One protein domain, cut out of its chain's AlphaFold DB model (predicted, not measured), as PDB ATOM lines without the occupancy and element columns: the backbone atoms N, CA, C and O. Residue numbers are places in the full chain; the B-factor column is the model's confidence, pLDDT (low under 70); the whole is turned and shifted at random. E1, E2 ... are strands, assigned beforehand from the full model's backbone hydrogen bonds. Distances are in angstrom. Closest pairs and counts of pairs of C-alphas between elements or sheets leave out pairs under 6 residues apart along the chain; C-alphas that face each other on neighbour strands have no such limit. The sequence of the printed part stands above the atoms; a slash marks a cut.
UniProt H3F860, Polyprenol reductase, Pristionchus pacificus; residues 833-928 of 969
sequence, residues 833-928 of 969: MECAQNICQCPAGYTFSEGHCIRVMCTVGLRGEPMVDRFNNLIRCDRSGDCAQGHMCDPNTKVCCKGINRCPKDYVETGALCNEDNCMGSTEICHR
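Overview. This is residues 833 to 928 of the 969 residues of the protein "Polyprenol reductase" of Pristionchus pacificus (UniProt H3F860). With little regular structure, this is an elongated row of small pieces joined by loops: hairpin E1-E2 at one end, then hairpin E3-E4, hairpin E5-E6 near the middle, and E7 and E8 at the other end. The 96 printed residues hold eight strands, E1 to E8, and no named helix; the class is all strand, with 32 residues in strands and three antiparallel two-strand sheets. It is only just loose, close to compact: radius of gyration of the C-alphas 15.4 A, spans 53 by 29 by 19 A.

Arrangement. E1 (834 to 836) and E2 (839 to 841) form a hairpin; N 834 and O 841, 2.9 A apart, are within hydrogen-bond range. So are N 847 and O 854, 2.9 A, in hairpin E3 (846 to 849) and E4 (852 to 855), and N 897 and O 888, 2.8 A, in hairpin E5 (887 to 889) and E6 (896 to 898). E7 (907 to 913) and E8 (924 to 928) are near each other, closest 8.2 A, and pair with no named strand.

Along the chain. E1 begins at C-alpha 834 (401.397, 390.191, 637.009); E7 is 15.0 A long; E8, 13.0 A, ends at C-alpha 928 (427.308, 422.566, 620.126).

Size, cuts and confidence. The printed part has no cut. The link E4 to E5 is long, 31 residues. Residues 871 to 873 are among 11 with pLDDT under 70.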
ATOM      1  N   MET A 833     398.808 394.184 636.033       82.88
ATOM      2  CA  MET A 833     399.847 393.678 636.935       82.88
ATOM      3  C   MET A 833     399.921 392.155 636.870       82.88
ATOM      4  O   MET A 833     398.904 391.480 636.700       82.88
ATOM      5  N   GLU A 834     401.118 391.621 637.060       86.69
ATOM      6  CA  GLU A 834     401.397 390.191 637.009       86.69
ATOM      7  C   GLU A 834     401.756 389.664 638.397       86.69
ATOM      8  O   GLU A 834     402.355 390.366 639.214       86.69
ATOM      9  N   CYS A 835     401.385 388.412 638.665       86.69
ATOM     10  CA  CYS A 835     401.822 387.699 639.852       86.69
ATOM     11  C   CYS A 835     403.164 387.025 639.556       86.69
ATOM     12  O   CYS A 835     403.209 385.976 638.912       86.69
ATOM     13  N   ALA A 836     404.259 387.626 640.017       83.06
ATOM     14  CA  ALA A 836     405.609 387.101 639.844       83.06
ATOM     15  C   ALA A 836     406.248 386.878 641.217       83.06
ATOM     16  O   ALA A 836     406.086 387.686 642.125       83.06
ATOM     17  N   GLN A 837     406.947 385.753 641.401       82.56
ATOM     18  CA  GLN A 837     407.536 385.371 642.699       82.56
ATOM     19  C   GLN A 837     406.509 385.343 643.864       82.56
ATOM     20  O   GLN A 837     406.864 385.543 645.023       82.56
ATOM     21  N   ASN A 838     405.236 385.056 643.553       79.81
ATOM     22  CA  ASN A 838     404.070 385.125 644.452       79.81
ATOM     23  C   ASN A 838     403.720 386.537 644.970       79.81
ATOM     24  O   ASN A 838     403.043 386.653 645.991       79.81
ATOM     25  N   ILE A 839     404.158 387.603 644.287       80.06
ATOM     26  CA  ILE A 839     403.856 389.005 644.611       80.06
ATOM     27  C   ILE A 839     403.276 389.712 643.375       80.06
ATOM     28  O   ILE A 839     403.733 389.507 642.250       80.06
ATOM     29  N   CYS A 840     402.258 390.551 643.571       85.56
ATOM     30  CA  CYS A 840     401.697 391.373 642.501       85.56
ATOM     31  C   CYS A 840     402.626 392.549 642.172       85.56
ATOM     32  O   CYS A 840     402.837 393.429 643.011       85.56
ATOM     33  N   GLN A 841     403.137 392.597 640.943       85.75
ATOM     34  CA  GLN A 841     404.053 393.639 640.472       85.75
ATOM     35  C   GLN A 841     403.736 394.094 639.038       85.75
ATOM     36  O   GLN A 841     402.870 393.541 638.360       85.75
ATOM     37  N   CYS A 842     404.426 395.137 638.572       85.06
ATOM     38  CA  CYS A 842     404.316 395.577 637.183       85.06
ATOM     39  C   CYS A 842     405.071 394.626 636.237       85.06
ATOM     40  O   CYS A 842     406.118 394.099 636.622       85.06
ATOM     41  N   PRO A 843     404.583 394.432 634.998       80.56
ATOM     42  CA  PRO A 843     405.317 393.705 633.968       80.56
ATOM     43  C   PRO A 843     406.551 394.486 633.487       80.56
ATOM     44  O   PRO A 843     406.693 395.689 633.721       80.56
ATOM     45  N   ALA A 844     407.443 393.785 632.787       70.62
ATOM     46  CA  ALA A 844     408.721 394.305 632.301       70.62
ATOM     47  C   ALA A 844     408.599 395.633 631.521       70.62
ATOM     48  O   ALA A 844     407.757 395.776 630.637       70.62
ATOM     49  N   GLY A 845     409.463 396.604 631.841       65.88
ATOM     50  CA  GLY A 845     409.470 397.944 631.228       65.88
ATOM     51  C   GLY A 845     408.429 398.931 631.785       65.88
ATOM     52  O   GLY A 845     408.404 400.096 631.376       65.88
ATOM     53  N   TYR A 846     407.601 398.507 632.744       75.00
ATOM     54  CA  TYR A 846     406.663 399.371 633.463       75.00
ATOM     55  C   TYR A 846     407.129 399.617 634.904       75.00
ATOM     56  O   TYR A 846     407.785 398.779 635.520       75.00
ATOM     57  N   THR A 847     406.768 400.767 635.473       73.94
ATOM     58  CA  THR A 847     407.009 401.092 636.884       73.94
ATOM     59  C   THR A 847     405.717 401.514 637.572       73.94
ATOM     60  O   THR A 847     404.828 402.079 636.933       73.94
ATOM     61  N   PHE A 848     405.594 401.237 638.870       76.31
ATOM     62  CA  PHE A 848     404.401 401.588 639.634       76.31
ATOM     63  C   PHE A 848     404.462 403.052 640.084       76.31
ATOM     64  O   PHE A 848     405.307 403.421 640.901       76.31
ATOM     65  N   SER A 849     403.562 403.884 639.560       69.62
ATOM     66  CA  SER A 849     403.421 405.295 639.928       69.62
ATOM     67  C   SER A 849     401.951 405.715 639.902       69.62
ATOM     68  O   SER A 849     401.163 405.187 639.123       69.62
ATOM     69  N   GLU A 850     401.568 406.636 640.787       65.69
ATOM     70  CA  GLU A 850     400.197 407.176 640.914       65.69
ATOM     71  C   GLU A 850     399.070 406.116 640.976       65.69
ATOM     72  O   GLU A 850     397.926 406.374 640.614       65.69
ATOM     73  N   GLY A 851     399.383 404.912 641.474       68.44
ATOM     74  CA  GLY A 851     398.438 403.797 641.606       68.44
ATOM     75  C   GLY A 851     398.377 402.837 640.411       68.44
ATOM     76  O   GLY A 851     397.612 401.876 640.469       68.44
ATOM     77  N   HIS A 852     399.180 403.052 639.363       75.94
ATOM     78  CA  HIS A 852     399.158 402.290 638.110       75.94
ATOM     79  C   HIS A 852     400.563 401.873 637.641       75.94
ATOM     80  O   HIS A 852     401.564 402.477 638.022       75.94
ATOM     81  N   CYS A 853     400.652 400.879 636.754       77.62
ATOM     82  CA  CYS A 853     401.887 400.592 636.021       77.62
ATOM     83  C   CYS A 853     401.996 401.494 634.783       77.62
ATOM     84  O   CYS A 853     401.252 401.317 633.817       77.62
ATOM     85  N   ILE A 854     402.933 402.444 634.800       73.44
ATOM     86  CA  ILE A 854     403.240 403.334 633.670       73.44
ATOM     87  C   ILE A 854     404.461 402.813 632.901       73.44
ATOM     88  O   ILE A 854     405.428 402.358 633.512       73.44
ATOM     89  N   ARG A 855     404.434 402.863 631.563       73.75
ATOM     90  CA  ARG A 855     405.578 402.457 630.726       73.75
ATOM     91  C   ARG A 855     406.637 403.553 630.769       73.75
ATOM     92  O   ARG A 855     406.333 404.697 630.437       73.75
ATOM     93  N   VAL A 856     407.862 403.220 631.163       72.75
ATOM     94  CA  VAL A 856     408.962 404.198 631.193       72.75
ATOM     95  C   VAL A 856     409.638 404.229 629.825       72.75
ATOM     96  O   VAL A 856     409.908 403.183 629.240       72.75
ATOM     97  N   MET A 857     409.895 405.430 629.308       75.88
ATOM     98  CA  MET A 857     410.527 405.665 628.008       75.88
ATOM     99  C   MET A 857     411.691 406.637 628.156       75.88
ATOM    100  O   MET A 857     411.572 407.649 628.845       75.88
ATOM    101  N   CYS A 858     412.787 406.361 627.456       80.00
ATOM    102  CA  CYS A 858     413.935 407.254 627.380       80.00
ATOM    103  C   CYS A 858     413.595 408.515 626.578       80.00
ATOM    104  O   CYS A 858     413.295 408.440 625.382       80.00
ATOM    105  N   THR A 859     413.689 409.679 627.219       76.75
ATOM    106  CA  THR A 859     413.528 410.994 626.577       76.75
ATOM    107  C   THR A 859     414.791 411.409 625.815       76.75
ATOM    108  O   THR A 859     414.711 412.119 624.801       76.75
ATOM    109  N   VAL A 860     415.947 410.895 626.253       74.81
ATOM    110  CA  VAL A 860     417.289 411.186 625.723       74.81
ATOM    111  C   VAL A 860     417.938 409.964 625.050       74.81
ATOM    112  O   VAL A 860     417.389 408.858 625.040       74.81
ATOM    113  N   GLY A 861     419.113 410.155 624.441       76.44
ATOM    114  CA  GLY A 861     419.821 409.096 623.718       76.44
ATOM    115  C   GLY A 861     419.111 408.689 622.422       76.44
ATOM    116  O   GLY A 861     418.690 409.543 621.646       76.44
ATOM    117  N   LEU A 862     418.990 407.382 622.168       73.19
ATOM    118  CA  LEU A 862     418.336 406.847 620.963       73.19
ATOM    119  C   LEU A 862     416.797 406.936 620.979       73.19
ATOM    120  O   LEU A 862     416.202 406.690 619.936       73.19
ATOM    121  N   ARG A 863     416.182 407.306 622.117       66.25
ATOM    122  CA  ARG A 863     414.727 407.315 622.387       66.25
ATOM    123  C   ARG A 863     414.041 405.965 622.151       66.25
ATOM    124  O   ARG A 863     413.772 405.552 621.029       66.25
ATOM    125  N   GLY A 864     413.722 405.284 623.245       69.31
ATOM    126  CA  GLY A 864     413.131 403.951 623.231       69.31
ATOM    127  C   GLY A 864     413.058 403.368 624.635       69.31
ATOM    128  O   GLY A 864     412.972 404.111 625.615       69.31
ATOM    129  N   GLU A 865     413.108 402.043 624.729       70.25
ATOM    130  CA  GLU A 865     412.983 401.343 626.006       70.25
ATOM    131  C   GLU A 865     414.256 401.489 626.872       70.25
ATOM    132  O   GLU A 865     415.376 401.407 626.349       70.25
ATOM    133  N   PRO A 866     414.107 401.730 628.188       80.25
ATOM    134  CA  PRO A 866     415.218 401.812 629.135       80.25
ATOM    135  C   PRO A 866     415.849 400.441 629.408       80.25
ATOM    136  O   PRO A 866     415.247 399.396 629.160       80.25
ATOM    137  N   MET A 867     417.064 400.433 629.963       81.44
ATOM    138  CA  MET A 867     417.693 399.191 630.420       81.44
ATOM    139  C   MET A 867     416.911 398.545 631.563       81.44
ATOM    140  O   MET A 867     416.507 399.216 632.517       81.44
ATOM    141  N   VAL A 868     416.820 397.217 631.510       78.81
ATOM    142  CA  VAL A 868     416.369 396.376 632.620       78.81
ATOM    143  C   VAL A 868     417.462 395.404 633.067       78.81
ATOM    144  O   VAL A 868     418.349 395.047 632.288       78.81
ATOM    145  N   ASP A 869     417.413 394.996 634.334       78.00
ATOM    146  CA  ASP A 869     418.281 393.967 634.907       78.00
ATOM    147  C   ASP A 869     417.834 392.538 634.515       78.00
ATOM    148  O   ASP A 869     416.865 392.327 633.784       78.00
ATOM    149  N   ARG A 870     418.531 391.517 635.037       73.44
ATOM    150  CA  ARG A 870     418.189 390.094 634.811       73.44
ATOM    151  C   ARG A 870     416.881 389.637 635.482       73.44
ATOM    152  O   ARG A 870     416.505 388.479 635.327       73.44
ATOM    153  N   PHE A 871     416.196 390.525 636.197       60.97
ATOM    154  CA  PHE A 871     414.897 390.317 636.834       60.97
ATOM    155  C   PHE A 871     413.814 391.250 636.246       60.97
ATOM    156  O   PHE A 871     412.727 391.352 636.810       60.97
ATOM    157  N   ASN A 872     414.090 391.894 635.101       59.25
ATOM    158  CA  ASN A 872     413.242 392.871 634.404       59.25
ATOM    159  C   ASN A 872     412.960 394.195 635.157       59.25
ATOM    160  O   ASN A 872     412.084 394.961 634.745       59.25
ATOM    161  N   ASN A 873     413.726 394.525 636.203       69.00
ATOM    162  CA  ASN A 873     413.646 395.822 636.883       69.00
ATOM    163  C   ASN A 873     414.402 396.905 636.110       69.00
ATOM    164  O   ASN A 873     415.508 396.668 635.629       69.00
ATOM    165  N   LEU A 874     413.857 398.120 636.065       76.94
ATOM    166  CA  LEU A 874     414.513 399.288 635.467       76.94
ATOM    167  C   LEU A 874     415.844 399.614 636.163       76.94
ATOM    168  O   LEU A 874     415.864 399.866 637.370       76.94
ATOM    169  N   ILE A 875     416.936 399.691 635.397       83.94
ATOM    170  CA  ILE A 875     418.239 400.118 635.922       83.94
ATOM    171  C   ILE A 875     418.199 401.633 636.139       83.94
ATOM    172  O   ILE A 875     418.128 402.407 635.182       83.94
ATOM    173  N   ARG A 876     418.221 402.044 637.410       84.19
ATOM    174  CA  ARG A 876     418.261 403.448 637.839       84.19
ATOM    175  C   ARG A 876     419.692 403.976 637.899       84.19
ATOM    176  O   ARG A 876     420.633 403.205 638.052       84.19
ATOM    177  N   CYS A 877     419.821 405.290 637.796       86.25
ATOM    178  CA  CYS A 877     421.085 406.019 637.802       86.25
ATOM    179  C   CYS A 877     420.866 407.425 638.355       86.25
ATOM    180  O   CYS A 877     419.761 407.962 638.248       86.25
ATOM    181  N   ASP A 878     421.926 408.038 638.874       82.00
ATOM    182  CA  ASP A 878     421.954 409.465 639.173       82.00
ATOM    183  C   ASP A 878     422.823 410.251 638.191       82.00
ATOM    184  O   ASP A 878     422.471 411.391 637.866       82.00
ATOM    185  N   ARG A 879     423.890 409.623 637.682       83.62
ATOM    186  CA  ARG A 879     424.865 410.148 636.720       83.62
ATOM    187  C   ARG A 879     425.075 409.173 635.564       83.62
ATOM    188  O   ARG A 879     424.850 407.972 635.687       83.62
ATOM    189  N   SER A 880     425.570 409.663 634.430       82.81
ATOM    190  CA  SER A 880     425.812 408.830 633.240       82.81
ATOM    191  C   SER A 880     426.863 407.738 633.464       82.81
ATOM    192  O   SER A 880     426.822 406.715 632.784       82.81
ATOM    193  N   GLY A 881     427.776 407.934 634.423       80.69
ATOM    194  CA  GLY A 881     428.779 406.943 634.824       80.69
ATOM    195  C   GLY A 881     428.227 405.729 635.580       80.69
ATOM    196  O   GLY A 881     428.920 404.722 635.668       80.69
ATOM    197  N   ASP A 882     426.986 405.790 636.075       84.62
ATOM    198  CA  ASP A 882     426.336 404.665 636.765       84.62
ATOM    199  C   ASP A 882     425.792 403.615 635.766       84.62
ATOM    200  O   ASP A 882     425.371 402.523 636.152       84.62
ATOM    201  N   CYS A 883     425.783 403.944 634.468       85.38
ATOM    202  CA  CYS A 883     425.219 403.127 633.398       85.38
ATOM    203  C   CYS A 883     426.272 402.291 632.654       85.38
ATOM    204  O   CYS A 883     427.443 402.651 632.544       85.38
ATOM    205  N   ALA A 884     425.832 401.169 632.074       85.88
ATOM    206  CA  ALA A 884     426.685 400.304 631.262       85.88
ATOM    207  C   ALA A 884     427.240 401.024 630.013       85.88
ATOM    208  O   ALA A 884     426.611 401.924 629.454       85.88
ATOM    209  N   GLN A 885     428.409 400.591 629.531       82.62
ATOM    210  CA  GLN A 885     429.090 401.209 628.389       82.62
ATOM    211  C   GLN A 885     428.184 401.286 627.142       82.62
ATOM    212  O   GLN A 885     427.648 400.278 626.684       82.62
ATOM    213  N   GLY A 886     428.033 402.488 626.573       80.56
ATOM    214  CA  GLY A 886     427.113 402.752 625.453       80.56
ATOM    215  C   GLY A 886     425.697 403.179 625.872       80.56
ATOM    216  O   GLY A 886     424.808 403.268 625.020       80.56
ATOM    217  N   HIS A 887     425.496 403.447 627.162       86.06
ATOM    218  CA  HIS A 887     424.294 404.035 627.741       86.06
ATOM    219  C   HIS A 887     424.649 405.317 628.520       86.06
ATOM    220  O   HIS A 887     425.809 405.550 628.858       86.06
ATOM    221  N   MET A 888     423.648 406.153 628.795       87.62
ATOM    222  CA  MET A 888     423.741 407.350 629.642       87.62
ATOM    223  C   MET A 888     422.562 407.389 630.617       87.62
ATOM    224  O   MET A 888     421.576 406.677 630.411       87.62
ATOM    225  N   CYS A 889     422.623 408.247 631.634       87.12
ATOM    226  CA  CYS A 889     421.476 408.464 632.507       87.12
ATOM    227  C   CYS A 889     420.501 409.461 631.870       87.12
ATOM    228  O   CYS A 889     420.920 410.507 631.383       87.12
ATOM    229  N   ASP A 890     419.205 409.156 631.864       86.25
ATOM    230  CA  ASP A 890     418.181 410.127 631.475       86.25
ATOM    231  C   ASP A 890     417.891 411.075 632.660       86.25
ATOM    232  O   ASP A 890     417.421 410.607 633.701       86.25
ATOM    233  N   PRO A 891     418.154 412.394 632.552       79.62
ATOM    234  CA  PRO A 891     418.033 413.315 633.685       79.62
ATOM    235  C   PRO A 891     416.582 413.555 634.129       79.62
ATOM    236  O   PRO A 891     416.361 414.002 635.252       79.62
ATOM    237  N   ASN A 892     415.599 413.248 633.273       76.44
ATOM    238  CA  ASN A 892     414.176 413.445 633.547       76.44
ATOM    239  C   ASN A 892     413.549 412.218 634.231       76.44
ATOM    240  O   ASN A 892     412.647 412.353 635.056       76.44
ATOM    241  N   THR A 893     414.008 411.015 633.876       77.31
ATOM    242  CA  THR A 893     413.419 409.731 634.312       77.31
ATOM    243  C   THR A 893     414.328 408.892 635.217       77.31
ATOM    244  O   THR A 893     413.850 407.926 635.819       77.31
ATOM    245  N   LYS A 894     415.607 409.274 635.373       85.69
ATOM    246  CA  LYS A 894     416.619 408.650 636.255       85.69
ATOM    247  C   LYS A 894     416.768 407.136 636.032       85.69
ATOM    248  O   LYS A 894     416.823 406.339 636.973       85.69
ATOM    249  N   VAL A 895     416.812 406.745 634.755       86.88
ATOM    250  CA  VAL A 895     417.067 405.374 634.280       86.88
ATOM    251  C   VAL A 895     418.114 405.347 633.166       86.88
ATOM    252  O   VAL A 895     418.283 406.320 632.428       86.88
ATOM    253  N   CYS A 896     418.823 404.225 633.044       88.19
ATOM    254  CA  CYS A 896     419.874 404.048 632.048       88.19
ATOM    255  C   CYS A 896     419.299 403.830 630.644       88.19
ATOM    256  O   CYS A 896     418.600 402.851 630.368       88.19
ATOM    257  N   CYS A 897     419.653 404.729 629.732       87.38
ATOM    258  CA  CYS A 897     419.098 404.847 628.391       87.38
ATOM    259  C   CYS A 897     420.176 404.674 627.321       87.38
ATOM    260  O   CYS A 897     421.289 405.182 627.447       87.38
ATOM    261  N   LYS A 898     419.869 403.929 626.251       86.75
ATOM    262  CA  LYS A 898     420.859 403.576 625.223       86.75
ATOM    263  C   LYS A 898     421.266 404.795 624.393       86.75
ATOM    264  O   LYS A 898     420.421 405.457 623.790       86.75
ATOM    265  N   GLY A 899     422.567 405.065 624.329       82.25
ATOM    266  CA  GLY A 899     423.135 406.233 623.663       82.25
ATOM    267  C   GLY A 899     424.436 406.695 624.319       82.25
ATOM    268  O   GLY A 899     424.781 406.275 625.417       82.25
ATOM    269  N   ILE A 900     425.154 407.588 623.640       81.44
ATOM    270  CA  ILE A 900     426.398 408.193 624.131       81.44
ATOM    271  C   ILE A 900     426.103 409.658 624.450       81.44
ATOM    272  O   ILE A 900     425.563 410.358 623.593       81.44
ATOM    273  N   ASN A 901     426.426 410.107 625.664       83.19
ATOM    274  CA  ASN A 901     426.256 411.501 626.074       83.19
ATOM    275  C   ASN A 901     427.112 412.424 625.178       83.19
ATOM    276  O   ASN A 901     428.269 412.118 624.888       83.19
ATOM    277  N   ARG A 902     426.525 413.527 624.696       85.69
ATOM    278  CA  ARG A 902     427.143 414.468 623.738       85.69
ATOM    279  C   ARG A 902     427.483 415.830 624.349       85.69
ATOM    280  O   ARG A 902     427.912 416.723 623.620       85.69
ATOM    281  N   CYS A 903     427.254 415.988 625.647       84.12
ATOM    282  CA  CYS A 903     427.574 417.181 626.418       84.12
ATOM    283  C   CYS A 903     429.042 417.189 626.888       84.12
ATOM    284  O   CYS A 903     429.747 416.188 626.733       84.12
ATOM    285  N   PRO A 904     429.529 418.313 627.452       83.88
ATOM    286  CA  PRO A 904     430.813 418.356 628.146       83.88
ATOM    287  C   PRO A 904     430.878 417.368 629.320       83.88
ATOM    288  O   PRO A 904     429.854 416.876 629.795       83.88
ATOM    289  N   LYS A 905     432.092 417.122 629.828       77.88
ATOM    290  CA  LYS A 905     432.291 416.394 631.088       77.88
ATOM    291  C   LYS A 905     431.471 417.060 632.205       77.88
ATOM    292  O   LYS A 905     431.366 418.281 632.230       77.88
ATOM    293  N   ASP A 906     430.909 416.244 633.095       80.75
ATOM    294  CA  ASP A 906     430.090 416.655 634.247       80.75
ATOM    295  C   ASP A 906     428.717 417.284 633.877       80.75
ATOM    296  O   ASP A 906     427.991 417.763 634.746       80.75
ATOM    297  N   TYR A 907     428.316 417.216 632.597       82.81
ATOM    298  CA  TYR A 907     426.989 417.598 632.091       82.81
ATOM    299  C   TYR A 907     426.330 416.449 631.311       82.81
ATOM    300  O   TYR A 907     427.005 415.685 630.621       82.81
ATOM    301  N   VAL A 908     424.998 416.371 631.334       86.31
ATOM    302  CA  VAL A 908     424.179 415.367 630.634       86.31
ATOM    303  C   VAL A 908     423.164 416.007 629.682       86.31
ATOM    304  O   VAL A 908     422.600 417.069 629.951       86.31
ATOM    305  N   GLU A 909     422.946 415.369 628.531       85.56
ATOM    306  CA  GLU A 909     421.996 415.834 627.517       85.56
ATOM    307  C   GLU A 909     420.552 415.717 628.026       85.56
ATOM    308  O   GLU A 909     420.141 414.657 628.483       85.56
ATOM    309  N   THR A 910     419.761 416.787 627.898       81.06
ATOM    310  CA  THR A 910     418.346 416.834 628.342       81.06
ATOM    311  C   THR A 910     417.345 416.382 627.273       81.06
ATOM    312  O   THR A 910     416.150 416.268 627.530       81.06
ATOM    313  N   GLY A 911     417.819 416.146 626.045       75.25
ATOM    314  CA  GLY A 911     417.003 415.807 624.875       75.25
ATOM    315  C   GLY A 911     416.334 417.006 624.187       75.25
ATOM    316  O   GLY A 911     415.678 416.816 623.157       75.25
ATOM    317  N   ALA A 912     416.509 418.223 624.716       80.19
ATOM    318  CA  ALA A 912     416.047 419.471 624.114       80.19
ATOM    319  C   ALA A 912     417.104 420.108 623.186       80.19
ATOM    320  O   ALA A 912     418.314 419.934 623.355       80.19
ATOM    321  N   LEU A 913     416.628 420.875 622.201       81.94
ATOM    322  CA  LEU A 913     417.444 421.741 621.344       81.94
ATOM    323  C   LEU A 913     417.402 423.171 621.892       81.94
ATOM    324  O   LEU A 913     416.343 423.609 622.339       81.94
ATOM    325  N   CYS A 914     418.511 423.907 621.810       81.69
ATOM    326  CA  CYS A 914     418.495 425.320 622.198       81.69
ATOM    327  C   CYS A 914     417.668 426.145 621.203       81.69
ATOM    328  O   CYS A 914     417.753 425.916 619.993       81.69
ATOM    329  N   ASN A 915     416.970 427.168 621.696       74.69
ATOM    330  CA  ASN A 915     416.333 428.179 620.856       74.69
ATOM    331  C   ASN A 915     416.946 429.550 621.163       74.69
ATOM    332  O   ASN A 915     416.987 429.951 622.322       74.69
ATOM    333  N   GLU A 916     417.465 430.239 620.143       75.50
ATOM    334  CA  GLU A 916     418.193 431.517 620.294       75.50
ATOM    335  C   GLU A 916     419.265 431.473 621.408       75.50
ATOM    336  O   GLU A 916     419.356 432.363 622.247       75.50
ATOM    337  N   ASP A 917     420.041 430.378 621.440       74.31
ATOM    338  CA  ASP A 917     421.059 430.040 622.459       74.31
ATOM    339  C   ASP A 917     420.566 429.876 623.911       74.31
ATOM    340  O   ASP A 917     421.361 429.570 624.799       74.31
ATOM    341  N   ASN A 918     419.255 429.953 624.148       75.94
ATOM    342  CA  ASN A 918     418.635 429.681 625.440       75.94
ATOM    343  C   ASN A 918     418.156 428.222 625.559       75.94
ATOM    344  O   ASN A 918     417.785 427.573 624.574       75.94
ATOM    345  N   CYS A 919     418.129 427.742 626.802       80.88
ATOM    346  CA  CYS A 919     417.580 426.459 627.246       80.88
ATOM    347  C   CYS A 919     416.479 426.708 628.301       80.88
ATOM    348  O   CYS A 919     416.277 427.853 628.708       80.88
ATOM    349  N   MET A 920     415.702 425.688 628.697       73.06
ATOM    350  CA  MET A 920     414.514 425.910 629.549       73.06
ATOM    351  C   MET A 920     414.811 425.828 631.050       73.06
ATOM    352  O   MET A 920     414.130 426.483 631.839       73.06
ATOM    353  N   GLY A 921     415.809 425.044 631.455       69.25
ATOM    354  CA  GLY A 921     416.283 424.982 632.835       69.25
ATOM    355  C   GLY A 921     417.293 426.089 633.147       69.25
ATOM    356  O   GLY A 921     418.205 426.355 632.369       69.25
ATOM    357  N   SER A 922     417.190 426.699 634.329       63.88
ATOM    358  CA  SER A 922     418.098 427.769 634.783       63.88
ATOM    359  C   SER A 922     419.542 427.317 635.056       63.88
ATOM    360  O   SER A 922     420.395 428.155 635.332       63.88
ATOM    361  N   THR A 923     419.816 426.010 634.995       72.19
ATOM    362  CA  THR A 923     421.152 425.393 635.106       72.19
ATOM    363  C   THR A 923     421.538 424.594 633.849       72.19
ATOM    364  O   THR A 923     422.439 423.756 633.888       72.19
ATOM    365  N   GLU A 924     420.858 424.836 632.723       84.94
ATOM    366  CA  GLU A 924     421.157 424.213 631.430       84.94
ATOM    367  C   GLU A 924     422.060 425.112 630.574       84.94
ATOM    368  O   GLU A 924     421.754 426.281 630.339       84.94
ATOM    369  N   ILE A 925     423.149 424.550 630.044       85.75
ATOM    370  CA  ILE A 925     424.014 425.216 629.064       85.75
ATOM    371  C   ILE A 925     423.674 424.760 627.644       85.75
ATOM    372  O   ILE A 925     423.410 423.582 627.389       85.75
ATOM    373  N   CYS A 926     423.737 425.688 626.692       86.56
ATOM    374  CA  CYS A 926     423.599 425.372 625.278       86.56
ATOM    375  C   CYS A 926     424.942 424.893 624.694       86.56
ATOM    376  O   CYS A 926     425.884 425.672 624.546       86.56
ATOM    377  N   HIS A 927     425.047 423.609 624.340       86.31
ATOM    378  CA  HIS A 927     426.273 423.008 623.808       86.31
ATOM    379  C   HIS A 927     426.165 422.662 622.317       86.31
ATOM    380  O   HIS A 927     425.169 422.112 621.845       86.31
ATOM    381  N   ARG A 928     427.229 422.923 621.548       83.50
ATOM    382  CA  ARG A 928     427.308 422.566 620.126       83.50
ATOM    383  C   ARG A 928     428.078 421.260 619.938       83.50
ATOM    384  O   ARG A 928     429.298 421.240 620.046       83.50
TER     385      ARG A 928